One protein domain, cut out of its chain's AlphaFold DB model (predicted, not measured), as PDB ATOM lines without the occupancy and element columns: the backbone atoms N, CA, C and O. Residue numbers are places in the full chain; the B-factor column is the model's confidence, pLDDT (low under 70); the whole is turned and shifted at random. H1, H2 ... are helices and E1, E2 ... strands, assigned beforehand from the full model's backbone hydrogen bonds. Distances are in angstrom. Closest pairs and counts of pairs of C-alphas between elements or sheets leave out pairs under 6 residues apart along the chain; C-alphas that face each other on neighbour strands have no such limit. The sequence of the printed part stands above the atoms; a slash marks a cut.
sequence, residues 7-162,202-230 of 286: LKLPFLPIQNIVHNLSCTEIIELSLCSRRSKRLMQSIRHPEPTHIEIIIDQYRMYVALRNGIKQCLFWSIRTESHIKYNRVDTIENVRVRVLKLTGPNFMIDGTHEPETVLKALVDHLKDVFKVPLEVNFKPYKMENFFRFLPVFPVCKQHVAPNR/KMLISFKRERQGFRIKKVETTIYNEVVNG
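AT A GLANCE: This is residues 7 to 162 and 202 to 230 of the 286 residues of the protein "F-box domain-containing protein" of Caenorhabditis remanei (UniProt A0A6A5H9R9). A strongly twisted sheet of seven strands curls round one long helix, H4, with the short helices H1, H2 and H3 gathered at one end of the elongated whole. At the other end a separate hairpin, E8 and E9, stands off with the short helix H6. The printed part has 185 residues with six named helices and nine named strands, in the order H1 H2 H3 E1 E2 E3 E4 E5 E6 H4 E7 H5 E8 E9 H6, and its class is mixed. The large sheet, order E4 E5 E6 E3 E2 E1 E7, is mixed. The whole is only just compact, close to loose, with a radius of gyration of the C-alphas of 18.9 A and spans of 66 by 38 by 34 A.

HOW THE PARTS SIT: E1, residues 50 to 55, E2, 60 to 66, and E3, 69 to 77, form a meander, each strand the antiparallel neighbour of the one before; E4, 86 to 90, E5, 93 to 99, and E6, 104 to 108, form another. Within hydrogen-bond range are N 52 and O 63 in the hairpin E1 and E2, 2.8 A, and N 88 and O 95 in the hairpin E4 and E5, 2.9 A. E6 and E3 are parallel, with N 75 and O 105 at 2.8 A. Edge strand E7, residues 132 to 136, is parallel to E1, with N 133 and O 51 at 2.8 A. H4, residues 113 to 128, and H2, residues 23 to 32, are on one face of the sheet, giving two layers, helices and sheet. The closest C-alphas of H4 and E4 are those of Ala 119 and Ile 90, 6.0 A. H3, residues 34 to 42, forms a helical hairpin with H2, closest C-alphas Lys 37 and Ser 30, 4.1 A. H4 touches H3 with residues 126 to 128 alone, closest C-alphas Val 127 and Gln 41, 4.4 A, at a steep tilt of 54 degrees. H1, residues 11 to 19, is close to H2 but not clearly touching, C-alphas Val 18 and Ile 26, 7.0 A. H5, residues 144 to 147, is likewise close to H4, C-alphas Phe 147 and Glu 114, 6.3 A. E8, residues 202 to 210, and E9, 213 to 222, form a hairpin, with N 208 and O 215 at 2.7 A; both are apart from E7. The closest C-alphas of E8 and H6, residues 225 to 228, are Lys 202 and Asn 225, 7.2 A. In H1, H2, H3 and H4 every O i to N i+4 pair is within hydrogen-bond range; H5 and H6 are too short for such a pair.

IN THESE COORDINATES: H1 begins at C-alpha 11, (-24.546, 68.952, -37.199), and H6 ends at C-alpha 228, (-48.016, 36.294, -13.109). H4 is 22.1 A long, E3 23.1 A, E8 25.8 A and E9 24.9 A. E3 bends by 60 degrees at residue 72, and E9 by 62 degrees at residue 218.

THE WHOLE: The two C-alphas farthest apart are those of Pro 10 and Arg 211, 68.0 A. Residues 163 to 201 are cut out, and C-alphas 162 and 202 are 27.9 A apart across the cut. Of the links that are printed whole, none is long. The mean pLDDT of the printed part is 72.2; among the residues under 70 are 148 to 162 and 202 to 230.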
ATOM      1  N   LEU A   7     -16.746  65.912 -32.325       80.50
ATOM      2  CA  LEU A   7     -17.914  66.377 -31.557       80.50
ATOM      3  C   LEU A   7     -18.093  67.909 -31.499       80.50
ATOM      4  O   LEU A   7     -19.038  68.380 -30.854       80.50
ATOM      5  N   LYS A   8     -17.169  68.679 -32.090       84.12
ATOM      6  CA  LYS A   8     -17.250  70.144 -32.230       84.12
ATOM      7  C   LYS A   8     -17.694  70.579 -33.628       84.12
ATOM      8  O   LYS A   8     -17.892  71.769 -33.845       84.12
ATOM      9  N   LEU A   9     -17.828  69.645 -34.567       80.50
ATOM     10  CA  LEU A   9     -18.322  69.958 -35.901       80.50
ATOM     11  C   LEU A   9     -19.796  70.402 -35.852       80.50
ATOM     12  O   LEU A   9     -20.546  69.961 -34.976       80.50
ATOM     13  N   PRO A  10     -20.240  71.227 -36.814       86.94
ATOM     14  CA  PRO A  10     -21.660  71.468 -37.029       86.94
ATOM     15  C   PRO A  10     -22.413  70.166 -37.342       86.94
ATOM     16  O   PRO A  10     -21.836  69.193 -37.833       86.94
ATOM     17  N   PHE A  11     -23.722  70.159 -37.091       85.38
ATOM     18  CA  PHE A  11     -24.546  68.952 -37.199       85.38
ATOM     19  C   PHE A  11     -24.539  68.323 -38.602       85.38
ATOM     20  O   PHE A  11     -24.404  67.110 -38.715       85.38
ATOM     21  N   LEU A  12     -24.622  69.128 -39.667       85.94
ATOM     22  CA  LEU A  12     -24.672  68.630 -41.050       85.94
ATOM     23  C   LEU A  12     -23.409  67.832 -41.455       85.94
ATOM     24  O   LEU A  12     -23.559  66.699 -41.918       85.94
ATOM     25  N   PRO A  13     -22.172  68.334 -41.239       82.38
ATOM     26  CA  PRO A  13     -20.954  67.544 -41.419       82.38
ATOM     27  C   PRO A  13     -20.939  66.243 -40.617       82.38
ATOM     28  O   PRO A  13     -20.578  65.201 -41.159       82.38
ATOM     29  N   ILE A  14     -21.358  66.281 -39.347       82.38
ATOM     30  CA  ILE A  14     -21.422  65.079 -38.503       82.38
ATOM     31  C   ILE A  14     -22.387  64.066 -39.107       82.38
ATOM     32  O   ILE A  14     -22.034  62.902 -39.248       82.38
ATOM     33  N   GLN A  15     -23.593  64.503 -39.463       85.19
ATOM     34  CA  GLN A  15     -24.611  63.648 -40.056       85.19
ATOM     35  C   GLN A  15     -24.081  62.977 -41.326       85.19
ATOM     36  O   GLN A  15     -24.246  61.771 -41.481       85.19
ATOM     37  N   ASN A  16     -23.405  63.726 -42.202       84.56
ATOM     38  CA  ASN A  16     -22.824  63.167 -43.418       84.56
ATOM     39  C   ASN A  16     -21.732  62.127 -43.118       84.56
ATOM     40  O   ASN A  16     -21.713  61.067 -43.733       84.56
ATOM     41  N   ILE A  17     -20.857  62.390 -42.142       85.94
ATOM     42  CA  ILE A  17     -19.849  61.412 -41.708       85.94
ATOM     43  C   ILE A  17     -20.540  60.148 -41.189       85.94
ATOM     44  O   ILE A  17     -20.220  59.058 -41.641       85.94
ATOM     45  N   VAL A  18     -21.522  60.291 -40.296       85.38
ATOM     46  CA  VAL A  18     -22.238  59.167 -39.673       85.38
ATOM     47  C   VAL A  18     -22.982  58.309 -40.696       85.38
ATOM     48  O   VAL A  18     -23.020  57.095 -40.536       85.38
ATOM     49  N   HIS A  19     -23.524  58.900 -41.764       84.50
ATOM     50  CA  HIS A  19     -24.149  58.147 -42.861       84.50
ATOM     51  C   HIS A  19     -23.169  57.295 -43.672       84.50
ATOM     52  O   HIS A  19     -23.600  56.359 -44.336       84.50
ATOM     53  N   ASN A  20     -21.872  57.601 -43.609       84.06
ATOM     54  CA  ASN A  20     -20.812  56.830 -44.261       84.06
ATOM     55  C   ASN A  20     -20.117  55.841 -43.309       84.06
ATOM     56  O   ASN A  20     -19.196  55.142 -43.726       84.06
ATOM     57  N   LEU A  21     -20.536  55.776 -42.041       84.44
ATOM     58  CA  LEU A  21     -20.017  54.817 -41.070       84.44
ATOM     59  C   LEU A  21     -20.822  53.521 -41.096       84.44
ATOM     60  O   LEU A  21     -22.046  53.524 -41.220       84.44
ATOM     61  N   SER A  22     -20.132  52.408 -40.873       85.00
ATOM     62  CA  SER A  22     -20.772  51.120 -40.631       85.00
ATOM     63  C   SER A  22     -21.511  51.101 -39.288       85.00
ATOM     64  O   SER A  22     -21.137  51.780 -38.328       85.00
ATOM     65  N   CYS A  23     -22.506  50.216 -39.158       86.75
ATOM     66  CA  CYS A  23     -23.167  49.945 -37.873       86.75
ATOM     67  C   CYS A  23     -22.185  49.635 -36.723       86.75
ATOM     68  O   CYS A  23     -22.463  49.959 -35.568       86.75
ATOM     69  N   THR A  24     -21.038  49.018 -37.034       86.25
ATOM     70  CA  THR A  24     -19.988  48.730 -36.047       86.25
ATOM     71  C   THR A  24     -19.346  50.016 -35.534       86.25
ATOM     72  O   THR A  24     -19.279  50.223 -34.324       86.25
ATOM     73  N   GLU A  25     -18.932  50.903 -36.436       86.62
ATOM     74  CA  GLU A  25     -18.303  52.181 -36.080       86.62
ATOM     75  C   GLU A  25     -19.279  53.107 -35.350       86.62
ATOM     76  O   GLU A  25     -18.905  53.740 -34.364       86.62
ATOM     77  N   ILE A  26     -20.549  53.134 -35.768       88.38
ATOM     78  CA  ILE A  26     -21.609  53.893 -35.089       88.38
ATOM     79  C   ILE A  26     -21.751  53.430 -33.635       88.38
ATOM     80  O   ILE A  26     -21.815  54.260 -32.722       88.38
ATOM     81  N   ILE A  27     -21.759  52.114 -33.392       89.00
ATOM     82  CA  ILE A  27     -21.841  51.589 -32.028       89.00
ATOM     83  C   ILE A  27     -20.576  51.871 -31.234       89.00
ATOM     84  O   ILE A  27     -20.687  52.355 -30.108       89.00
ATOM     85  N   GLU A  28     -19.391  51.669 -31.803       86.62
ATOM     86  CA  GLU A  28     -18.142  51.996 -31.113       86.62
ATOM     87  C   GLU A  28     -18.094  53.475 -30.702       86.62
ATOM     88  O   GLU A  28     -17.784  53.767 -29.546       86.62
ATOM     89  N   LEU A  29     -18.513  54.397 -31.579       86.50
ATOM     90  CA  LEU A  29     -18.634  55.822 -31.258       86.50
ATOM     91  C   LEU A  29     -19.679  56.094 -30.173       86.50
ATOM     92  O   LEU A  29     -19.444  56.902 -29.268       86.50
ATOM     93  N   SER A  30     -20.837  55.436 -30.240       89.81
ATOM     94  CA  SER A  30     -21.902  55.607 -29.245       89.81
ATOM     95  C   SER A  30     -21.476  55.164 -27.838       89.81
ATOM     96  O   SER A  30     -21.951  55.731 -26.856       89.81
ATOM     97  N   LEU A  31     -20.545  54.209 -27.734       88.69
ATOM     98  CA  LEU A  31     -20.019  53.691 -26.469       88.69
ATOM     99  C   LEU A  31     -18.897  54.558 -25.872       88.69
ATOM    100  O   LEU A  31     -18.578  54.406 -24.696       88.69
ATOM    101  N   CYS A  32     -18.314  55.495 -26.630       87.69
ATOM    102  CA  CYS A  32     -17.219  56.334 -26.131       87.69
ATOM    103  C   CYS A  32     -17.637  57.309 -25.017       87.69
ATOM    104  O   CYS A  32     -16.831  57.637 -24.150       87.69
ATOM    105  N   SER A  33     -18.857  57.856 -25.061       85.94
ATOM    106  CA  SER A  33     -19.322  58.854 -24.090       85.94
ATOM    107  C   SER A  33     -20.838  59.062 -24.146       85.94
ATOM    108  O   SER A  33     -21.485  58.840 -25.166       85.94
ATOM    109  N   ARG A  34     -21.415  59.640 -23.084       88.50
ATOM    110  CA  ARG A  34     -22.828  60.072 -23.093       88.50
ATOM    111  C   ARG A  34     -23.125  61.098 -24.194       88.50
ATOM    112  O   ARG A  34     -24.217  61.099 -24.756       88.50
ATOM    113  N   ARG A  35     -22.165  61.980 -24.504       88.31
ATOM    114  CA  ARG A  35     -22.308  63.003 -25.552       88.31
ATOM    115  C   ARG A  35     -22.352  62.370 -26.941       88.31
ATOM    116  O   ARG A  35     -23.207  62.741 -27.736       88.31
ATOM    117  N   SER A  36     -21.467  61.415 -27.218       88.81
ATOM    118  CA  SER A  36     -21.458  60.696 -28.493       88.81
ATOM    119  C   SER A  36     -22.684  59.797 -28.646       88.81
ATOM    120  O   SER A  36     -23.281  59.814 -29.717       88.81
ATOM    121  N   LYS A  37     -23.147  59.124 -27.579       90.31
ATOM    122  CA  LYS A  37     -24.430  58.395 -27.587       90.31
ATOM    123  C   LYS A  37     -25.584  59.299 -28.029       90.31
ATOM    124  O   LYS A  37     -26.257  58.984 -29.002       90.31
ATOM    125  N   ARG A  38     -25.768  60.451 -27.369       91.81
ATOM    126  CA  ARG A  38     -26.829  61.424 -27.709       91.81
ATOM    127  C   ARG A  38     -26.746  61.910 -29.152       91.81
ATOM    128  O   ARG A  38     -27.769  62.096 -29.800       91.81
ATOM    129  N   LEU A  39     -25.529  62.103 -29.653       90.38
ATOM    130  CA  LEU A  39     -25.307  62.498 -31.036       90.38
ATOM    131  C   LEU A  39     -25.747  61.399 -32.011       90.38
ATOM    132  O   LEU A  39     -26.506  61.696 -32.928       90.38
ATOM    133  N   MET A  40     -25.340  60.145 -31.788       91.44
ATOM    134  CA  MET A  40     -25.768  59.024 -32.635       91.44
ATOM    135  C   MET A  40     -27.292  58.855 -32.585       91.44
ATOM    136  O   MET A  40     -27.927  58.826 -33.627       91.44
ATOM    137  N   GLN A  41     -27.898  58.918 -31.394       92.19
ATOM    138  CA  GLN A  41     -29.359  58.889 -31.220       92.19
ATOM    139  C   GLN A  41     -30.092  60.001 -31.991       92.19
ATOM    140  O   GLN A  41     -31.261  59.845 -32.343       92.19
ATOM    141  N   SER A  42     -29.472  61.163 -32.209       90.31
ATOM    142  CA  SER A  42     -30.115  62.274 -32.926       90.31
ATOM    143  C   SER A  42     -30.158  62.071 -34.444       90.31
ATOM    144  O   SER A  42     -30.986  62.684 -35.118       90.31
ATOM    145  N   ILE A  43     -29.310  61.191 -34.982       88.69
ATOM    146  CA  ILE A  43     -29.171  60.947 -36.415       88.69
ATOM    147  C   ILE A  43     -30.006  59.722 -36.788       88.69
ATOM    148  O   ILE A  43     -29.991  58.698 -36.115       88.69
ATOM    149  N   ARG A  44     -30.776  59.818 -37.875       86.75
ATOM    150  CA  ARG A  44     -31.523  58.670 -38.396       86.75
ATOM    151  C   ARG A  44     -30.580  57.795 -39.212       86.75
ATOM    152  O   ARG A  44     -30.093  58.246 -40.240       86.75
ATOM    153  N   HIS A  45     -30.354  56.563 -38.781       86.62
ATOM    154  CA  HIS A  45     -29.462  55.637 -39.475       86.62
ATOM    155  C   HIS A  45     -30.203  54.903 -40.610       86.62
ATOM    156  O   HIS A  45     -31.297  54.392 -40.368       86.62
ATOM    157  N   PRO A  46     -29.648  54.841 -41.836       72.19
ATOM    158  CA  PRO A  46     -30.335  54.258 -42.991       72.19
ATOM    159  C   PRO A  46     -30.205  52.731 -43.078       72.19
ATOM    160  O   PRO A  46     -31.046  52.088 -43.698       72.19
ATOM    161  N   GLU A  47     -29.157  52.145 -42.491       72.31
ATOM    162  CA  GLU A  47     -28.851  50.724 -42.683       72.31
ATOM    163  C   GLU A  47     -29.760  49.754 -41.912       72.31
ATOM    164  O   GLU A  47     -30.182  48.763 -42.497       72.31
ATOM    165  N   PRO A  48     -30.043  49.924 -40.611       77.81
ATOM    166  CA  PRO A  48     -30.678  48.855 -39.856       77.81
ATOM    167  C   PRO A  48     -32.200  48.863 -40.007       77.81
ATOM    168  O   PRO A  48     -32.859  49.896 -39.949       77.81
ATOM    169  N   THR A  49     -32.759  47.666 -40.139       74.75
ATOM    170  CA  THR A  49     -34.205  47.426 -40.250       74.75
ATOM    171  C   THR A  49     -34.800  46.901 -38.953       74.75
ATOM    172  O   THR A  49     -35.904  47.291 -38.597       74.75
ATOM    173  N   HIS A  50     -34.083  46.028 -38.243       81.44
ATOM    174  CA  HIS A  50     -34.528  45.461 -36.976       81.44
ATOM    175  C   HIS A  50     -33.351  44.941 -36.143       81.44
ATOM    176  O   HIS A  50     -32.252  44.703 -36.655       81.44
ATOM    177  N   ILE A  51     -33.601  44.761 -34.848       85.00
ATOM    178  CA  ILE A  51     -32.727  44.018 -33.935       85.00
ATOM    179  C   ILE A  51     -33.273  42.600 -33.831       85.00
ATOM    180  O   ILE A  51     -34.447  42.428 -33.524       85.00
ATOM    181  N   GLU A  52     -32.434  41.600 -34.057       84.88
ATOM    182  CA  GLU A  52     -32.752  40.188 -33.875       84.88
ATOM    183  C   GLU A  52     -32.062  39.677 -32.606       84.88
ATOM    184  O   GLU A  52     -30.844  39.784 -32.465       84.88
ATOM    185  N   ILE A  53     -32.827  39.097 -31.685       84.19
ATOM    186  CA  ILE A  53     -32.281  38.403 -30.513       84.19
ATOM    187  C   ILE A  53     -32.484  36.907 -30.691       84.19
ATOM    188  O   ILE A  53     -33.610  36.471 -30.916       84.19
ATOM    189  N   ILE A  54     -31.416  36.125 -30.530       81.00
ATOM    190  CA  ILE A  54     -31.464  34.662 -30.527       81.00
ATOM    191  C   ILE A  54     -30.959  34.163 -29.179       81.00
ATOM    192  O   ILE A  54     -29.828  34.441 -28.795       81.00
ATOM    193  N   ILE A  55     -31.791  33.407 -28.471       78.25
ATOM    194  CA  ILE A  55     -31.431  32.776 -27.195       78.25
ATOM    195  C   ILE A  55     -31.549  31.264 -27.374       78.25
ATOM    196  O   ILE A  55     -32.638  30.784 -27.702       78.25
ATOM    197  N   ASP A  56     -30.443  30.540 -27.174       72.50
ATOM    198  CA  ASP A  56     -30.380  29.076 -27.190       72.50
ATOM    199  C   ASP A  56     -29.598  28.497 -25.988       72.50
ATOM    200  O   ASP A  56     -29.108  29.234 -25.133       72.50
ATOM    201  N   GLN A  57     -29.520  27.161 -25.899       67.19
ATOM    202  CA  GLN A  57     -28.855  26.431 -24.803       67.19
ATOM    203  C   GLN A  57     -27.378  26.781 -24.597       67.19
ATOM    204  O   GLN A  57     -26.885  26.649 -23.482       67.19
ATOM    205  N   TYR A  58     -26.660  27.183 -25.644       62.41
ATOM    206  CA  TYR A  58     -25.215  27.376 -25.569       62.41
ATOM    207  C   TYR A  58     -24.834  28.846 -25.611       62.41
ATOM    208  O   TYR A  58     -23.757  29.212 -25.131       62.41
ATOM    209  N   ARG A  59     -25.639  29.687 -26.266       71.06
ATOM    210  CA  ARG A  59     -25.253  31.055 -26.598       71.06
ATOM    211  C   ARG A  59     -26.475  31.962 -26.708       71.06
ATOM    212  O   ARG A  59     -27.554  31.575 -27.152       71.06
ATOM    213  N   MET A  60     -26.264  33.212 -26.325       85.62
ATOM    214  CA  MET A  60     -27.201  34.298 -26.580       85.62
ATOM    215  C   MET A  60     -26.569  35.229 -27.598       85.62
ATOM    216  O   MET A  60     -25.379  35.533 -27.510       85.62
ATOM    217  N   TYR A  61     -27.356  35.685 -28.559       88.06
ATOM    218  CA  TYR A  61     -26.885  36.566 -29.607       88.06
ATOM    219  C   TYR A  61     -27.829  37.731 -29.821       88.06
ATOM    220  O   TYR A  61     -29.049  37.584 -29.748       88.06
ATOM    221  N   VAL A  62     -27.241  38.875 -30.146       90.06
ATOM    222  CA  VAL A  62     -27.958  40.065 -30.590       90.06
ATOM    223  C   VAL A  62     -27.363  40.491 -31.917       90.06
ATOM    224  O   VAL A  62     -26.167  40.768 -32.008       90.06
ATOM    225  N   ALA A  63     -28.192  40.536 -32.949       88.44
ATOM    226  CA  ALA A  63     -27.798  40.956 -34.279       88.44
ATOM    227  C   ALA A  63     -28.569  42.208 -34.694       88.44
ATOM    228  O   ALA A  63     -29.768  42.324 -34.460       88.44
ATOM    229  N   LEU A  64     -27.882  43.135 -35.355       89.06
ATOM    230  CA  LEU A  64     -28.526  44.224 -36.078       89.06
ATOM    231  C   LEU A  64     -28.599  43.836 -37.553       89.06
ATOM    232  O   LEU A  64     -27.576  43.490 -38.158       89.06
ATOM    233  N   ARG A  65     -29.801  43.873 -38.127       84.50
ATOM    234  CA  ARG A  65     -30.082  43.341 -39.464       84.50
ATOM    235  C   ARG A  65     -30.550  44.431 -40.419       84.50
ATOM    236  O   ARG A  65     -31.380  45.264 -40.056       84.50
ATOM    237  N   ASN A  66     -30.089  44.364 -41.662       83.75
ATOM    238  CA  ASN A  66     -30.658  45.082 -42.803       83.75
ATOM    239  C   ASN A  66     -31.256  44.060 -43.779       83.75
ATOM    240  O   ASN A  66     -30.532  43.467 -44.585       83.75
ATOM    241  N   GLY A  67     -32.554  43.775 -43.650       79.19
ATOM    242  CA  GLY A  67     -33.170  42.640 -44.338       79.19
ATOM    243  C   GLY A  67     -32.459  41.334 -43.966       79.19
ATOM    244  O   GLY A  67     -32.410  40.964 -42.794       79.19
ATOM    245  N   ILE A  68     -31.861  40.659 -44.951       74.75
ATOM    246  CA  ILE A  68     -31.075  39.429 -44.743       74.75
ATOM    247  C   ILE A  68     -29.625  39.688 -44.299       74.75
ATOM    248  O   ILE A  68     -28.973  38.792 -43.757       74.75
ATOM    249  N   LYS A  69     -29.102  40.906 -44.499       82.44
ATOM    250  CA  LYS A  69     -27.707  41.250 -44.194       82.44
ATOM    251  C   LYS A  69     -27.520  41.434 -42.689       82.44
ATOM    252  O   LYS A  69     -28.268  42.162 -42.039       82.44
ATOM    253  N   GLN A  70     -26.485  40.803 -42.142       83.31
ATOM    254  CA  GLN A  70     -26.038  41.010 -40.767       83.31
ATOM    255  C   GLN A  70     -25.058  42.189 -40.720       83.31
ATOM    256  O   GLN A  70     -23.973  42.110 -41.290       83.31
ATOM    257  N   CYS A  71     -25.445  43.283 -40.061       84.75
ATOM    258  CA  CYS A  71     -24.635  44.504 -39.967       84.75
ATOM    259  C   CYS A  71     -23.786  44.551 -38.691       84.75
ATOM    260  O   CYS A  71     -22.697  45.122 -38.688       84.75
ATOM    261  N   LEU A  72     -24.289  43.960 -37.606       87.06
ATOM    262  CA  LEU A  72     -23.624  43.887 -36.307       87.06
ATOM    263  C   LEU A  72     -24.020  42.591 -35.611       87.06
ATOM    264  O   LEU A  72     -25.171  42.172 -35.732       87.06
ATOM    265  N   PHE A  73     -23.094  41.976 -34.881       89.50
ATOM    266  CA  PHE A  73     -23.350  40.723 -34.185       89.50
ATOM    267  C   PHE A  73     -22.629  40.659 -32.848       89.50
ATOM    268  O   PHE A  73     -21.412  40.797 -32.769       89.50
ATOM    269  N   TRP A  74     -23.393  40.409 -31.798       90.50
ATOM    270  CA  TRP A  74     -22.906  40.265 -30.439       90.50
ATOM    271  C   TRP A  74     -23.238  38.875 -29.939       90.50
ATOM    272  O   TRP A  74     -24.379  38.439 -30.036       90.50
ATOM    273  N   SER A  75     -22.243  38.199 -29.380       89.19
ATOM    274  CA  SER A  75     -22.411  36.931 -28.680       89.19
ATOM    275  C   SER A  75     -22.195  37.140 -27.187       89.19
ATOM    276  O   SER A  75     -21.192  37.713 -26.775       89.19
ATOM    277  N   ILE A  76     -23.129  36.685 -26.367       88.44
ATOM    278  CA  ILE A  76     -23.032  36.705 -24.910       88.44
ATOM    279  C   ILE A  76     -22.801  35.261 -24.480       88.44
ATOM    280  O   ILE A  76     -23.609  34.373 -24.777       88.44
ATOM    281  N   ARG A  77     -21.665  35.015 -23.826       83.69
ATOM    282  CA  ARG A  77     -21.296  33.684 -23.334       83.69
ATOM    283  C   ARG A  77     -21.460  33.603 -21.826       83.69
ATOM    284  O   ARG A  77     -20.949  34.454 -21.108       83.69
ATOM    285  N   THR A  78     -22.135  32.556 -21.367       73.56
ATOM    286  CA  THR A  78     -22.349  32.255 -19.942       73.56
ATOM    287  C   THR A  78     -21.252  31.373 -19.346       73.56
ATOM    288  O   THR A  78     -21.167  31.240 -18.133       73.56
ATOM    289  N   GLU A  79     -20.391  30.798 -20.185       68.00
ATOM    290  CA  GLU A  79     -19.246  29.981 -19.786       68.00
ATOM    291  C   GLU A  79     -18.008  30.499 -20.523       68.00
ATOM    292  O   GLU A  79     -17.995  30.569 -21.760       68.00
ATOM    293  N   SER A  80     -16.960  30.904 -19.798       63.81
ATOM    294  CA  SER A  80     -15.741  31.372 -20.459       63.81
ATOM    295  C   SER A  80     -14.465  31.167 -19.644       63.81
ATOM    296  O   SER A  80     -14.293  31.756 -18.583       63.81
ATOM    297  N   HIS A  81     -13.510  30.449 -20.240       64.56
ATOM    298  CA  HIS A  81     -12.071  30.549 -19.951       64.56
ATOM    299  C   HIS A  81     -11.374  31.552 -20.894       64.56
ATOM    300  O   HIS A  81     -10.179  31.446 -21.169       64.56
ATOM    301  N   ILE A  82     -12.129  32.494 -21.469       73.44
ATOM    302  CA  ILE A  82     -11.649  33.384 -22.529       73.44
ATOM    303  C   ILE A  82     -11.143  34.689 -21.917       73.44
ATOM    304  O   ILE A  82     -11.784  35.270 -21.044       73.44
ATOM    305  N   LYS A  83      -9.995  35.171 -22.400       76.88
ATOM    306  CA  LYS A  83      -9.456  36.478 -22.016       76.88
ATOM    307  C   LYS A  83     -10.141  37.581 -22.821       76.88
ATOM    308  O   LYS A  83      -9.943  37.692 -24.029       76.88
ATOM    309  N   TYR A  84     -10.928  38.401 -22.138       80.94
ATOM    310  CA  TYR A  84     -11.489  39.635 -22.682       80.94
ATOM    311  C   TYR A  84     -10.445  40.752 -22.603       80.94
ATOM    312  O   TYR A  84      -9.732  40.859 -21.608       80.94
ATOM    313  N   ASN A  85     -10.337  41.571 -23.648       81.31
ATOM    314  CA  ASN A  85      -9.286  42.587 -23.768       81.31
ATOM    315  C   ASN A  85      -9.778  44.020 -23.527       81.31
ATOM    316  O   ASN A  85      -8.960  44.933 -23.433       81.31
ATOM    317  N   ARG A  86     -11.094  44.226 -23.421       84.69
ATOM    318  CA  ARG A  86     -11.712  45.540 -23.246       84.69
ATOM    319  C   ARG A  86     -12.803  45.487 -22.181       84.69
ATOM    320  O   ARG A  86     -13.486  44.477 -22.029       84.69
ATOM    321  N   VAL A  87     -12.978  46.586 -21.453       86.00
ATOM    322  CA  VAL A  87     -14.116  46.796 -20.552       86.00
ATOM    323  C   VAL A  87     -14.883  48.006 -21.055       86.00
ATOM    324  O   VAL A  87     -14.312  49.088 -21.162       86.00
ATOM    325  N   ASP A  88     -16.163  47.816 -21.352       85.19
ATOM    326  CA  ASP A  88     -17.074  48.875 -21.773       85.19
ATOM    327  C   ASP A  88     -18.169  49.087 -20.728       85.19
ATOM    328  O   ASP A  88     -18.410  48.249 -19.858       85.19
ATOM    329  N   THR A  89     -18.835  50.236 -20.805       88.00
ATOM    330  CA  THR A  89     -20.032  50.520 -20.011       88.00
ATOM    331  C   THR A  89     -21.210  50.712 -20.960       88.00
ATOM    332  O   THR A  89     -21.243  51.693 -21.700       88.00
ATOM    333  N   ILE A  90     -22.167  49.785 -20.937       87.38
ATOM    334  CA  ILE A  90     -23.381  49.801 -21.767       87.38
ATOM    335  C   ILE A  90     -24.573  50.032 -20.839       87.38
ATOM    336  O   ILE A  90     -24.775  49.251 -19.920       87.38
ATOM    337  N   GLU A  91     -25.332  51.116 -21.016       86.69
ATOM    338  CA  GLU A  91     -26.445  51.495 -20.116       86.69
ATOM    339  C   GLU A  91     -26.104  51.454 -18.610       86.69
ATOM    340  O   GLU A  91     -26.907  51.041 -17.776       86.69
ATOM    341  N   ASN A  92     -24.901  51.907 -18.241       87.38
ATOM    342  CA  ASN A  92     -24.344  51.846 -16.877       87.38
ATOM    343  C   ASN A  92     -23.984  50.431 -16.373       87.38
ATOM    344  O   ASN A  92     -23.535  50.287 -15.237       87.38
ATOM    345  N   VAL A  93     -24.096  49.404 -17.215       88.75
ATOM    346  CA  VAL A  93     -23.626  48.041 -16.942       88.75
ATOM    347  C   VAL A  93     -22.190  47.902 -17.435       88.75
ATOM    348  O   VAL A  93     -21.902  48.102 -18.617       88.75
ATOM    349  N   ARG A  94     -21.265  47.565 -16.529       88.50
ATOM    350  CA  ARG A  94     -19.873  47.273 -16.896       88.50
ATOM    351  C   ARG A  94     -19.787  45.880 -17.501       88.50
ATOM    352  O   ARG A  94     -20.123  44.903 -16.839       88.50
ATOM    353  N   VAL A  95     -19.293  45.796 -18.729       88.81
ATOM    354  CA  VAL A  95     -19.200  44.550 -19.490       88.81
ATOM    355  C   VAL A  95     -17.780  44.321 -19.982       88.81
ATOM    356  O   VAL A  95     -17.098  45.245 -20.427       88.81
ATOM    357  N   ARG A  96     -17.320  43.071 -19.908       89.00
ATOM    358  CA  ARG A  96     -16.064  42.650 -20.530       89.00
ATOM    359  C   ARG A  96     -16.344  42.270 -21.977       89.00
ATOM    360  O   ARG A  96     -17.214  41.442 -22.235       89.00
ATOM    361  N   VAL A  97     -15.616  42.886 -22.901       87.31
ATOM    362  CA  VAL A  97     -15.817  42.766 -24.344       87.31
ATOM    363  C   VAL A  97     -14.549  42.231 -24.996       87.31
ATOM    364  O   VAL A  97     -13.430  42.604 -24.642       87.31
ATOM    365  N   LEU A  98     -14.734  41.341 -25.962       87.25
ATOM    366  CA  LEU A  98     -13.720  40.907 -26.906       87.25
ATOM    367  C   LEU A  98     -14.222  41.262 -28.306       87.25
ATOM    368  O   LEU A  98     -15.227  40.721 -28.771       87.25
ATOM    369  N   LYS A  99     -13.519  42.178 -28.974       83.56
ATOM    370  CA  LYS A  99     -13.734  42.444 -30.399       83.56
ATOM    371  C   LYS A  99     -13.092  41.309 -31.194       83.56
ATOM    372  O   LYS A  99     -11.895  41.064 -31.053       83.56
ATOM    373  N   LEU A 100     -13.894  40.603 -31.983       79.88
ATOM    374  CA  LEU A 100     -13.411  39.580 -32.907       79.88
ATOM    375  C   LEU A 100     -13.122  40.229 -34.271       79.88
ATOM    376  O   LEU A 100     -13.170  41.452 -34.425       79.88
ATOM    377  N   THR A 101     -12.836  39.418 -35.287       73.31
ATOM    378  CA  THR A 101     -12.908  39.872 -36.679       73.31
ATOM    379  C   THR A 101     -14.325  40.372 -36.978       73.31
ATOM    380  O   THR A 101     -15.312  39.770 -36.540       73.31
ATOM    381  N   GLY A 102     -14.422  41.526 -37.649       65.44
ATOM    382  CA  GLY A 102     -15.681  42.271 -37.780       65.44
ATOM    383  C   GLY A 102     -16.817  41.437 -38.388       65.44
ATOM    384  O   GLY A 102     -16.544  40.413 -39.013       65.44
ATOM    385  N   PRO A 103     -18.096  41.825 -38.253       78.50
ATOM    386  CA  PRO A 103     -18.735  42.772 -37.331       78.50
ATOM    387  C   PRO A 103     -19.102  42.099 -35.987       78.50
ATOM    388  O   PRO A 103     -20.189  42.312 -35.440       78.50
ATOM    389  N   ASN A 104     -18.228  41.210 -35.500       85.06
ATOM    390  CA  ASN A 104     -18.531  40.308 -34.398       85.06
ATOM    391  C   ASN A 104     -17.896  40.772 -33.086       85.06
ATOM    392  O   ASN A 104     -16.697  41.045 -32.997       85.06
ATOM    393  N   PHE A 105     -18.707  40.771 -32.042       87.69
ATOM    394  CA  PHE A 105     -18.313  41.080 -30.681       87.69
ATOM    395  C   PHE A 105     -18.705  39.934 -29.759       87.69
ATOM    396  O   PHE A 105     -19.677  39.208 -29.991       87.69
ATOM    397  N   MET A 106     -17.946  39.778 -28.684       88.50
ATOM    398  CA  MET A 106     -18.265  38.835 -27.629       88.50
ATOM    399  C   MET A 106     -18.264  39.541 -26.281       88.50
ATOM    400  O   MET A 106     -17.308  40.238 -25.953       88.50
ATOM    401  N   ILE A 107     -19.330  39.349 -25.510       89.50
ATOM    402  CA  ILE A 107     -19.477  39.858 -24.150       89.50
ATOM    403  C   ILE A 107     -19.459  38.690 -23.168       89.50
ATOM    404  O   ILE A 107     -19.971  37.598 -23.435       89.50
ATOM    405  N   ASP A 108     -18.851  38.942 -22.021       87.12
ATOM    406  CA  ASP A 108     -18.958  38.095 -20.847       87.12
ATOM    407  C   ASP A 108     -20.338  38.225 -20.184       87.12
ATOM    408  O   ASP A 108     -20.708  39.292 -19.692       87.12
ATOM    409  N   GLY A 109     -21.096  37.129 -20.174       81.69
ATOM    410  CA  GLY A 109     -22.387  36.998 -19.502       81.69
ATOM    411  C   GLY A 109     -22.379  35.921 -18.419       81.69
ATOM    412  O   GLY A 109     -23.415  35.315 -18.176       81.69
ATOM    413  N   THR A 110     -21.227  35.629 -17.809       80.19
ATOM    414  CA  THR A 110     -21.072  34.552 -16.808       80.19
ATOM    415  C   THR A 110     -21.953  34.718 -15.567       80.19
ATOM    416  O   THR A 110     -22.475  33.729 -15.061       80.19
ATOM    417  N   HIS A 111     -22.145  35.947 -15.082       75.38
ATOM    418  CA  HIS A 111     -22.873  36.200 -13.832       75.38
ATOM    419  C   HIS A 111     -24.300  36.725 -14.035       75.38
ATOM    420  O   HIS A 111     -25.205  36.294 -13.329       75.38
ATOM    421  N   GLU A 112     -24.512  37.628 -14.998       83.56
ATOM    422  CA  GLU A 112     -25.808  38.291 -15.224       83.56
ATOM    423  C   GLU A 112     -26.110  38.466 -16.726       83.56
ATOM    424  O   GLU A 112     -26.136  39.589 -17.246       83.56
ATOM    425  N   PRO A 113     -26.303  37.367 -17.476       84.75
ATOM    426  CA  PRO A 113     -26.518  37.438 -18.918       84.75
ATOM    427  C   PRO A 113     -27.800  38.195 -19.290       84.75
ATOM    428  O   PRO A 113     -27.837  38.833 -20.338       84.75
ATOM    429  N   GLU A 114     -28.833  38.172 -18.445       84.75
ATOM    430  CA  GLU A 114     -30.098  38.887 -18.639       84.75
ATOM    431  C   GLU A 114     -29.889  40.401 -18.586       84.75
ATOM    432  O   GLU A 114     -30.342  41.121 -19.478       84.75
ATOM    433  N   THR A 115     -29.168  40.878 -17.564       88.19
ATOM    434  CA  THR A 115     -28.842  42.297 -17.368       88.19
ATOM    435  C   THR A 115     -28.021  42.820 -18.542       88.19
ATOM    436  O   THR A 115     -28.339  43.864 -19.115       88.19
ATOM    437  N   VAL A 116     -26.997  42.062 -18.946       89.38
ATOM    438  CA  VAL A 116     -26.129  42.398 -20.081       89.38
ATOM    439  C   VAL A 116     -26.911  42.433 -21.391       89.38
ATOM    440  O   VAL A 116     -26.794  43.387 -22.161       89.38
ATOM    441  N   LEU A 117     -27.728  41.409 -21.642       88.50
ATOM    442  CA  LEU A 117     -28.543  41.309 -22.846       88.50
ATOM    443  C   LEU A 117     -29.543  42.466 -22.933       88.50
ATOM    444  O   LEU A 117     -29.670  43.086 -23.988       88.50
ATOM    445  N   LYS A 118     -30.208  42.798 -21.821       89.12
ATOM    446  CA  LYS A 118     -31.123  43.939 -21.735       89.12
ATOM    447  C   LYS A 118     -30.411  45.255 -22.039       89.12
ATOM    448  O   LYS A 118     -30.864  45.995 -22.904       89.12
ATOM    449  N   ALA A 119     -29.290  45.518 -21.366       91.50
ATOM    450  CA  ALA A 119     -28.511  46.738 -21.552       91.50
ATOM    451  C   ALA A 119     -28.054  46.909 -23.006       91.50
ATOM    452  O   ALA A 119     -28.197  47.985 -23.580       91.50
ATOM    453  N   LEU A 120     -27.562  45.833 -23.629       91.94
ATOM    454  CA  LEU A 120     -27.168  45.854 -25.034       91.94
ATOM    455  C   LEU A 120     -28.350  46.190 -25.947       91.94
ATOM    456  O   LEU A 120     -28.237  47.060 -26.805       91.94
ATOM    457  N   VAL A 121     -29.486  45.519 -25.767       90.12
ATOM    458  CA  VAL A 121     -30.666  45.728 -26.614       90.12
ATOM    459  C   VAL A 121     -31.236  47.132 -26.443       90.12
ATOM    460  O   VAL A 121     -31.590  47.757 -27.441       90.12
ATOM    461  N   ASP A 122     -31.307  47.634 -25.213       90.12
ATOM    462  CA  ASP A 122     -31.775  48.991 -24.928       90.12
ATOM    463  C   ASP A 122     -30.856  50.028 -25.584       90.12
ATOM    464  O   ASP A 122     -31.344  50.914 -26.284       90.12
ATOM    465  N   HIS A 123     -29.533  49.850 -25.490       92.19
ATOM    466  CA  HIS A 123     -28.568  50.723 -26.163       92.19
ATOM    467  C   HIS A 123     -28.738  50.718 -27.690       92.19
ATOM    468  O   HIS A 123     -28.729  51.772 -28.328       92.19
ATOM    469  N   LEU A 124     -28.931  49.542 -28.300       91.06
ATOM    470  CA  LEU A 124     -29.154  49.427 -29.746       91.06
ATOM    471  C   LEU A 124     -30.480  50.064 -30.181       91.06
ATOM    472  O   LEU A 124     -30.520  50.749 -31.204       91.06
ATOM    473  N   LYS A 125     -31.559  49.856 -29.416       89.06
ATOM    474  CA  LYS A 125     -32.869  50.474 -29.674       89.06
ATOM    475  C   LYS A 125     -32.783  51.989 -29.624       89.06
ATOM    476  O   LYS A 125     -33.310  52.659 -30.507       89.06
ATOM    477  N   ASP A 126     -32.096  52.501 -28.616       91.00
ATOM    478  CA  ASP A 126     -31.872  53.920 -28.410       91.00
ATOM    479  C   ASP A 126     -31.145  54.558 -29.599       91.00
ATOM    480  O   ASP A 126     -31.579  55.588 -30.119       91.00
ATOM    481  N   VAL A 127     -30.034  53.949 -30.024       91.69
ATOM    482  CA  VAL A 127     -29.184  54.479 -31.097       91.69
ATOM    483  C   VAL A 127     -29.878  54.362 -32.451       91.69
ATOM    484  O   VAL A 127     -29.998  55.352 -33.165       91.69
ATOM    485  N   PHE A 128     -30.372  53.175 -32.802       89.50
ATOM    486  CA  PHE A 128     -30.852  52.902 -34.156       89.50
ATOM    487  C   PHE A 128     -32.341  53.173 -34.366       89.50
ATOM    488  O   PHE A 128     -32.759  53.344 -35.509       89.50
ATOM    489  N   LYS A 129     -33.141  53.249 -33.294       88.50
ATOM    490  CA  LYS A 129     -34.597  53.491 -33.345       88.50
ATOM    491  C   LYS A 129     -35.338  52.518 -34.266       88.50
ATOM    492  O   LYS A 129     -36.276  52.892 -34.968       88.50
ATOM    493  N   VAL A 130     -34.896  51.264 -34.264       84.31
ATOM    494  CA  VAL A 130     -35.450  50.186 -35.090       84.31
ATOM    495  C   VAL A 130     -36.350  49.259 -34.274       84.31
ATOM    496  O   VAL A 130     -36.169  49.131 -33.059       84.31
ATOM    497  N   PRO A 131     -37.319  48.587 -34.920       80.00
ATOM    498  CA  PRO A 131     -38.121  47.566 -34.265       80.00
ATOM    499  C   PRO A 131     -37.258  46.417 -33.730       80.00
ATOM    500  O   PRO A 131     -36.215  46.063 -34.282       80.00
ATOM    501  N   LEU A 132     -37.742  45.808 -32.649       79.88
ATOM    502  CA  LEU A 132     -37.150  44.619 -32.049       79.88
ATOM    503  C   LEU A 132     -37.895  43.364 -32.517       79.88
ATOM    504  O   LEU A 132     -39.123  43.300 -32.461       79.88
ATOM    505  N   GLU A 133     -37.135  42.352 -32.915       73.88
ATOM    506  CA  GLU A 133     -37.597  40.994 -33.163       73.88
ATOM    507  C   GLU A 133     -36.858  40.031 -32.234       73.88
ATOM    508  O   GLU A 133     -35.629  39.983 -32.183       73.88
ATOM    509  N   VAL A 134     -37.622  39.262 -31.465       69.12
ATOM    510  CA  VAL A 134     -37.068  38.298 -30.512       69.12
ATOM    511  C   VAL A 134     -37.417  36.899 -30.988       69.12
ATOM    512  O   VAL A 134     -38.596  36.535 -31.040       69.12
ATOM    513  N   ASN A 135     -36.374  36.147 -31.337       67.88
ATOM    514  CA  ASN A 135     -36.419  34.761 -31.772       67.88
ATOM    515  C   ASN A 135     -35.943  33.873 -30.627       67.88
ATOM    516  O   ASN A 135     -34.751  33.689 -30.376       67.88
ATOM    517  N   PHE A 136     -36.902  33.296 -29.918       67.25
ATOM    518  CA  PHE A 136     -36.606  32.483 -28.752       67.25
ATOM    519  C   PHE A 136     -36.552  30.997 -29.123       67.25
ATOM    520  O   PHE A 136     -37.553  30.431 -29.574       67.25
ATOM    521  N   LYS A 137     -35.383  30.363 -28.946       69.44
ATOM    522  CA  LYS A 137     -35.133  28.952 -29.279       69.44
ATOM    523  C   LYS A 137     -34.723  28.178 -28.018       69.44
ATOM    524  O   LYS A 137     -33.550  27.857 -27.847       69.44
ATOM    525  N   PRO A 138     -35.675  27.803 -27.144       60.47
ATOM    526  CA  PRO A 138     -35.390  27.229 -25.823       60.47
ATOM    527  C   PRO A 138     -34.903  25.772 -25.862       60.47
ATOM    528  O   PRO A 138     -35.037  25.047 -24.878       60.47
ATOM    529  N   TYR A 139     -34.400  25.283 -26.998       56.03
ATOM    530  CA  TYR A 139     -34.036  23.880 -27.148       56.03
ATOM    531  C   TYR A 139     -33.022  23.475 -26.079       56.03
ATOM    532  O   TYR A 139     -31.914  24.001 -26.079       56.03
ATOM    533  N   LYS A 140     -33.422  22.550 -25.192       58.00
ATOM    534  CA  LYS A 140     -32.625  22.034 -24.061       58.00
ATOM    535  C   LYS A 140     -32.159  23.100 -23.053       58.00
ATOM    536  O   LYS A 140     -31.216  22.867 -22.307       58.00
ATOM    537  N   MET A 141     -32.814  24.257 -23.005       66.25
ATOM    538  CA  MET A 141     -32.506  25.310 -22.040       66.25
ATOM    539  C   MET A 141     -33.453  25.185 -20.838       66.25
ATOM    540  O   MET A 141     -34.641  25.447 -20.977       66.25
ATOM    541  N   GLU A 142     -32.964  24.780 -19.664       60.19
ATOM    542  CA  GLU A 142     -33.827  24.523 -18.490       60.19
ATOM    543  C   GLU A 142     -34.358  25.815 -17.845       60.19
ATOM    544  O   GLU A 142     -35.526  25.907 -17.475       60.19
ATOM    545  N   ASN A 143     -33.532  26.863 -17.800       66.69
ATOM    546  CA  ASN A 143     -33.830  28.113 -17.089       66.69
ATOM    547  C   ASN A 143     -34.291  29.246 -18.015       66.69
ATOM    548  O   ASN A 143     -34.045  30.419 -17.748       66.69
ATOM    549  N   PHE A 144     -34.932  28.923 -19.135       66.12
ATOM    550  CA  PHE A 144     -35.259  29.899 -20.180       66.12
ATOM    551  C   PHE A 144     -36.260  30.981 -19.709       66.12
ATOM    552  O   PHE A 144     -36.258  32.100 -20.221       66.12
ATOM    553  N   PHE A 145     -37.077  30.677 -18.692       64.81
ATOM    554  CA  PHE A 145     -38.085  31.586 -18.132       64.81
ATOM    555  C   PHE A 145     -37.502  32.906 -17.609       64.81
ATOM    556  O   PHE A 145     -38.203  33.913 -17.625       64.81
ATOM    557  N   ARG A 146     -36.218  32.944 -17.224       72.62
ATOM    558  CA  ARG A 146     -35.540  34.165 -16.747       72.62
ATOM    559  C   ARG A 146     -35.414  35.272 -17.802       72.62
ATOM    560  O   ARG A 146     -35.283  36.435 -17.446       72.62
ATOM    561  N   PHE A 147     -35.514  34.933 -19.092       70.62
ATOM    562  CA  PHE A 147     -35.445  35.901 -20.195       70.62
ATOM    563  C   PHE A 147     -36.808  36.470 -20.600       70.62
ATOM    564  O   PHE A 147     -36.866  37.513 -21.249       70.62
ATOM    565  N   LEU A 148     -37.910  35.820 -20.211       65.25
ATOM    566  CA  LEU A 148     -39.261  36.262 -20.573       65.25
ATOM    567  C   LEU A 148     -39.626  37.638 -19.985       65.25
ATOM    568  O   LEU A 148     -40.197  38.443 -20.720       65.25
ATOM    569  N   PRO A 149     -39.275  37.974 -18.724       65.81
ATOM    570  CA  PRO A 149     -39.519  39.312 -18.183       65.81
ATOM    571  C   PRO A 149     -38.737  40.413 -18.906       65.81
ATOM    572  O   PRO A 149     -39.154  41.567 -18.903       65.81
ATOM    573  N   VAL A 150     -37.604  40.069 -19.527       68.56
ATOM    574  CA  VAL A 150     -36.729  41.029 -20.211       68.56
ATOM    575  C   VAL A 150     -37.326  41.461 -21.554       68.56
ATOM    576  O   VAL A 150     -37.195  42.620 -21.949       68.56
ATOM    577  N   PHE A 151     -38.020  40.548 -22.241       66.94
ATOM    578  CA  PHE A 151     -38.590  40.779 -23.567       66.94
ATOM    579  C   PHE A 151     -40.068  40.370 -23.617       66.94
ATOM    580  O   PHE A 151     -40.392  39.277 -24.078       66.94
ATOM    581  N   PRO A 152     -40.997  41.251 -23.203       55.44
ATOM    582  CA  PRO A 152     -42.431  40.946 -23.212       55.44
ATOM    583  C   PRO A 152     -43.031  40.836 -24.627       55.44
ATOM    584  O   PRO A 152     -44.151  40.359 -24.786       55.44
ATOM    585  N   VAL A 153     -42.301  41.273 -25.661       54.66
ATOM    586  CA  VAL A 153     -42.727  41.239 -27.067       54.66
ATOM    587  C   VAL A 153     -41.853  40.243 -27.834       54.66
ATOM    588  O   VAL A 153     -40.741  40.574 -28.244       54.66
ATOM    589  N   CYS A 154     -42.366  39.030 -28.047       49.97
ATOM    590  CA  CYS A 154     -41.722  37.985 -28.850       49.97
ATOM    591  C   CYS A 154     -42.556  37.700 -30.105       49.97
ATOM    592  O   CYS A 154     -43.731  37.352 -30.000       49.97
ATOM    593  N   LYS A 155     -41.953  37.837 -31.296       46.78
ATOM    594  CA  LYS A 155     -42.642  37.617 -32.582       46.78
ATOM    595  C   LYS A 155     -42.733  36.136 -32.961       46.78
ATOM    596  O   LYS A 155     -43.716  35.742 -33.581       46.78
ATOM    597  N   GLN A 156     -41.742  35.313 -32.598       43.91
ATOM    598  CA  GLN A 156     -41.713  33.886 -32.937       43.91
ATOM    599  C   GLN A 156     -41.140  33.029 -31.798       43.91
ATOM    600  O   GLN A 156     -40.018  33.230 -31.338       43.91
ATOM    601  N   HIS A 157     -41.914  32.021 -31.387       40.09
ATOM    602  CA  HIS A 157     -41.449  30.897 -30.578       40.09
ATOM    603  C   HIS A 157     -41.289  29.689 -31.501       40.09
ATOM    604  O   HIS A 157     -42.281  29.193 -32.037       40.09
ATOM    605  N   VAL A 158     -40.066  29.196 -31.685       34.66
ATOM    606  CA  VAL A 158     -39.835  27.958 -32.441       34.66
ATOM    607  C   VAL A 158     -39.568  26.836 -31.447       34.66
ATOM    608  O   VAL A 158     -38.489  26.738 -30.865       34.66
ATOM    609  N   ALA A 159     -40.577  25.989 -31.235       29.36
ATOM    610  CA  ALA A 159     -40.407  24.716 -30.544       29.36
ATOM    611  C   ALA A 159     -39.665  23.720 -31.463       29.36
ATOM    612  O   ALA A 159     -39.833  23.768 -32.685       29.36
ATOM    613  N   PRO A 160     -38.836  22.821 -30.913       31.17
ATOM    614  CA  PRO A 160     -37.908  22.018 -31.698       31.17
ATOM    615  C   PRO A 160     -38.625  20.930 -32.506       31.17
ATOM    616  O   PRO A 160     -39.353  20.113 -31.950       31.17
ATOM    617  N   ASN A 161     -38.326  20.855 -33.802       29.42
ATOM    618  CA  ASN A 161     -38.354  19.596 -34.542       29.42
ATOM    619  C   ASN A 161     -36.907  19.188 -34.845       29.42
ATOM    620  O   ASN A 161     -36.052  20.037 -35.093       29.42
ATOM    621  N   ARG A 162     -36.657  17.878 -34.780       30.75
ATOM    622  CA  ARG A 162     -35.379  17.219 -35.076       30.75
ATOM    623  C   ARG A 162     -34.816  17.641 -36.441       30.75
ATOM    624  O   ARG A 162     -35.566  17.817 -37.397       30.75
ATOM    625  N   LYS A 202     -51.849  37.108 -22.614       30.39
ATOM    626  CA  LYS A 202     -51.786  35.696 -22.127       30.39
ATOM    627  C   LYS A 202     -51.505  34.851 -23.377       30.39
ATOM    628  O   LYS A 202     -51.817  35.204 -24.514       30.39
ATOM    629  N   MET A 203     -50.969  33.672 -23.127       33.53
ATOM    630  CA  MET A 203     -50.834  32.583 -24.078       33.53
ATOM    631  C   MET A 203     -51.753  31.436 -23.653       33.53
ATOM    632  O   MET A 203     -51.792  31.094 -22.471       33.53
ATOM    633  N   LEU A 204     -52.425  30.791 -24.610       32.19
ATOM    634  CA  LEU A 204     -52.994  29.458 -24.417       32.19
ATOM    635  C   LEU A 204     -52.179  28.459 -25.249       32.19
ATOM    636  O   LEU A 204     -51.991  28.646 -26.451       32.19
ATOM    637  N   ILE A 205     -51.670  27.408 -24.605       35.28
ATOM    638  CA  ILE A 205     -50.786  26.415 -25.224       35.28
ATOM    639  C   ILE A 205     -51.553  25.096 -25.365       35.28
ATOM    640  O   ILE A 205     -51.971  24.510 -24.369       35.28
ATOM    641  N   SER A 206     -51.739  24.622 -26.601       32.31
ATOM    642  CA  SER A 206     -52.393  23.336 -26.886       32.31
ATOM    643  C   SER A 206     -51.373  22.253 -27.246       32.31
ATOM    644  O   SER A 206     -50.496  22.470 -28.084       32.31
ATOM    645  N   PHE A 207     -51.499  21.075 -26.629       36.75
ATOM    646  CA  PHE A 207     -50.552  19.962 -26.742       36.75
ATOM    647  C   PHE A 207     -51.165  18.741 -27.461       36.75
ATOM    648  O   PHE A 207     -52.336  18.424 -27.276       36.75
ATOM    649  N   LYS A 208     -50.364  18.014 -28.249       35.34
ATOM    650  CA  LYS A 208     -50.700  16.748 -28.922       35.34
ATOM    651  C   LYS A 208     -49.832  15.621 -28.360       35.34
ATOM    652  O   LYS A 208     -48.622  15.770 -28.301       35.34
ATOM    653  N   ARG A 209     -50.427  14.492 -27.973       31.89
ATOM    654  CA  ARG A 209     -49.706  13.334 -27.411       31.89
ATOM    655  C   ARG A 209     -48.921  12.565 -28.491       31.89
ATOM    656  O   ARG A 209     -49.467  12.280 -29.554       31.89
ATOM    657  N   GLU A 210     -47.679  12.198 -28.185       36.09
ATOM    658  CA  GLU A 210     -46.768  11.360 -28.981       36.09
ATOM    659  C   GLU A 210     -46.111  10.262 -28.114       36.09
ATOM    660  O   GLU A 210     -46.253  10.244 -26.890       36.09
ATOM    661  N   ARG A 211     -45.396   9.321 -28.759       37.12
ATOM    662  CA  ARG A 211     -44.817   8.113 -28.127       37.12
ATOM    663  C   ARG A 211     -43.819   8.407 -26.989       37.12
ATOM    664  O   ARG A 211     -43.606   7.535 -26.159       37.12
ATOM    665  N   GLN A 212     -43.245   9.614 -26.929       32.19
ATOM    666  CA  GLN A 212     -42.375  10.091 -25.839       32.19
ATOM    667  C   GLN A 212     -42.721  11.539 -25.426       32.19
ATOM    668  O   GLN A 212     -41.858  12.412 -25.405       32.19
ATOM    669  N   GLY A 213     -43.994  11.820 -25.121       40.03
ATOM    670  CA  GLY A 213     -44.414  13.098 -24.525       40.03
ATOM    671  C   GLY A 213     -45.469  13.850 -25.335       40.03
ATOM    672  O   GLY A 213     -46.247  13.236 -26.061       40.03
ATOM    673  N   PHE A 214     -45.545  15.176 -25.189       31.59
ATOM    674  CA  PHE A 214     -46.545  16.002 -25.875       31.59
ATOM    675  C   PHE A 214     -45.911  17.142 -26.701       31.59
ATOM    676  O   PHE A 214     -44.965  17.781 -26.255       31.59
ATOM    677  N   ARG A 215     -46.464  17.429 -27.888       33.06
ATOM    678  CA  ARG A 215     -46.029  18.451 -28.862       33.06
ATOM    679  C   ARG A 215     -47.000  19.636 -28.909       33.06
ATOM    680  O   ARG A 215     -48.197  19.421 -29.067       33.06
ATOM    681  N   ILE A 216     -46.521  20.878 -28.832       35.69
ATOM    682  CA  ILE A 216     -47.380  22.075 -28.933       35.69
ATOM    683  C   ILE A 216     -47.825  22.273 -30.389       35.69
ATOM    684  O   ILE A 216     -46.982  22.294 -31.284       35.69
ATOM    685  N   LYS A 217     -49.135  22.392 -30.642       32.06
ATOM    686  CA  LYS A 217     -49.697  22.406 -32.009       32.06
ATOM    687  C   LYS A 217     -50.179  23.785 -32.476       32.06
ATOM    688  O   LYS A 217     -50.138  24.049 -33.672       32.06
ATOM    689  N   LYS A 218     -50.646  24.650 -31.569       32.25
ATOM    690  CA  LYS A 218     -51.206  25.970 -31.909       32.25
ATOM    691  C   LYS A 218     -51.073  26.933 -30.724       32.25
ATOM    692  O   LYS A 218     -51.354  26.525 -29.595       32.25
ATOM    693  N   VAL A 219     -50.660  28.174 -30.999       33.38
ATOM    694  CA  VAL A 219     -50.617  29.296 -30.046       33.38
ATOM    695  C   VAL A 219     -51.609  30.346 -30.541       33.38
ATOM    696  O   VAL A 219     -51.404  30.916 -31.607       33.38
ATOM    697  N   GLU A 220     -52.682  30.578 -29.791       36.19
ATOM    698  CA  GLU A 220     -53.614  31.693 -30.015       36.19
ATOM    699  C   GLU A 220     -53.713  32.534 -28.731       36.19
ATOM    700  O   GLU A 220     -53.576  32.025 -27.613       36.19
ATOM    701  N   THR A 221     -53.832  33.849 -28.913       38.34
ATOM    702  CA  THR A 221     -53.611  34.907 -27.914       38.34
ATOM    703  C   THR A 221     -54.693  34.958 -26.831       38.34
ATOM    704  O   THR A 221     -55.875  34.782 -27.092       38.34
ATOM    705  N   THR A 222     -54.294  35.230 -25.588       39.25
ATOM    706  CA  THR A 222     -55.150  35.519 -24.412       39.25
ATOM    707  C   THR A 222     -54.523  36.731 -23.609       39.25
ATOM    708  O   THR A 222     -53.820  37.476 -24.277       39.25
ATOM    709  N   ILE A 223     -54.722  37.028 -22.282       41.16
ATOM    710  CA  ILE A 223     -54.278  38.222 -21.424       41.16
ATOM    711  C   ILE A 223     -53.244  38.104 -20.184       41.16
ATOM    712  O   ILE A 223     -53.612  37.724 -19.084       41.16
ATOM    713  N   TYR A 224     -51.988  38.598 -20.232       41.38
ATOM    714  CA  TYR A 224     -50.780  38.308 -19.373       41.38
ATOM    715  C   TYR A 224     -50.935  38.191 -17.833       41.38
ATOM    716  O   TYR A 224     -50.266  37.375 -17.197       41.38
ATOM    717  N   ASN A 225     -51.821  38.977 -17.220       39.25
ATOM    718  CA  ASN A 225     -51.882  39.164 -15.763       39.25
ATOM    719  C   ASN A 225     -52.287  37.927 -14.940       39.25
ATOM    720  O   ASN A 225     -51.926  37.830 -13.770       39.25
ATOM    721  N   GLU A 226     -53.015  36.966 -15.511       41.94
ATOM    722  CA  GLU A 226     -53.456  35.773 -14.758       41.94
ATOM    723  C   GLU A 226     -52.331  34.759 -14.515       41.94
ATOM    724  O   GLU A 226     -52.397  33.986 -13.557       41.94
ATOM    725  N   VAL A 227     -51.293  34.772 -15.358       43.84
ATOM    726  CA  VAL A 227     -50.132  33.877 -15.232       43.84
ATOM    727  C   VAL A 227     -49.203  34.367 -14.123       43.84
ATOM    728  O   VAL A 227     -48.791  33.581 -13.276       43.84
ATOM    729  N   VAL A 228     -48.922  35.673 -14.091       38.47
ATOM    730  CA  VAL A 228     -48.016  36.294 -13.109       38.47
ATOM    731  C   VAL A 228     -48.563  36.196 -11.684       38.47
ATOM    732  O   VAL A 228     -47.806  35.960 -10.749       38.47
ATOM    733  N   ASN A 229     -49.884  36.298 -11.519       40.84
ATOM    734  CA  ASN A 229     -50.536  36.244 -10.208       40.84
ATOM    735  C   ASN A 229     -50.925  34.819  -9.765       40.84
ATOM    736  O   ASN A 229     -51.646  34.661  -8.782       40.84
ATOM    737  N   GLY A 230     -50.511  33.777 -10.501       39.03
ATOM    738  CA  GLY A 230     -50.784  32.374 -10.156       39.03
ATOM    739  C   GLY A 230     -52.264  31.962 -10.200       39.03
ATOM    740  O   GLY A 230     -52.620  30.908  -9.681       39.03
TER     741      GLY A 230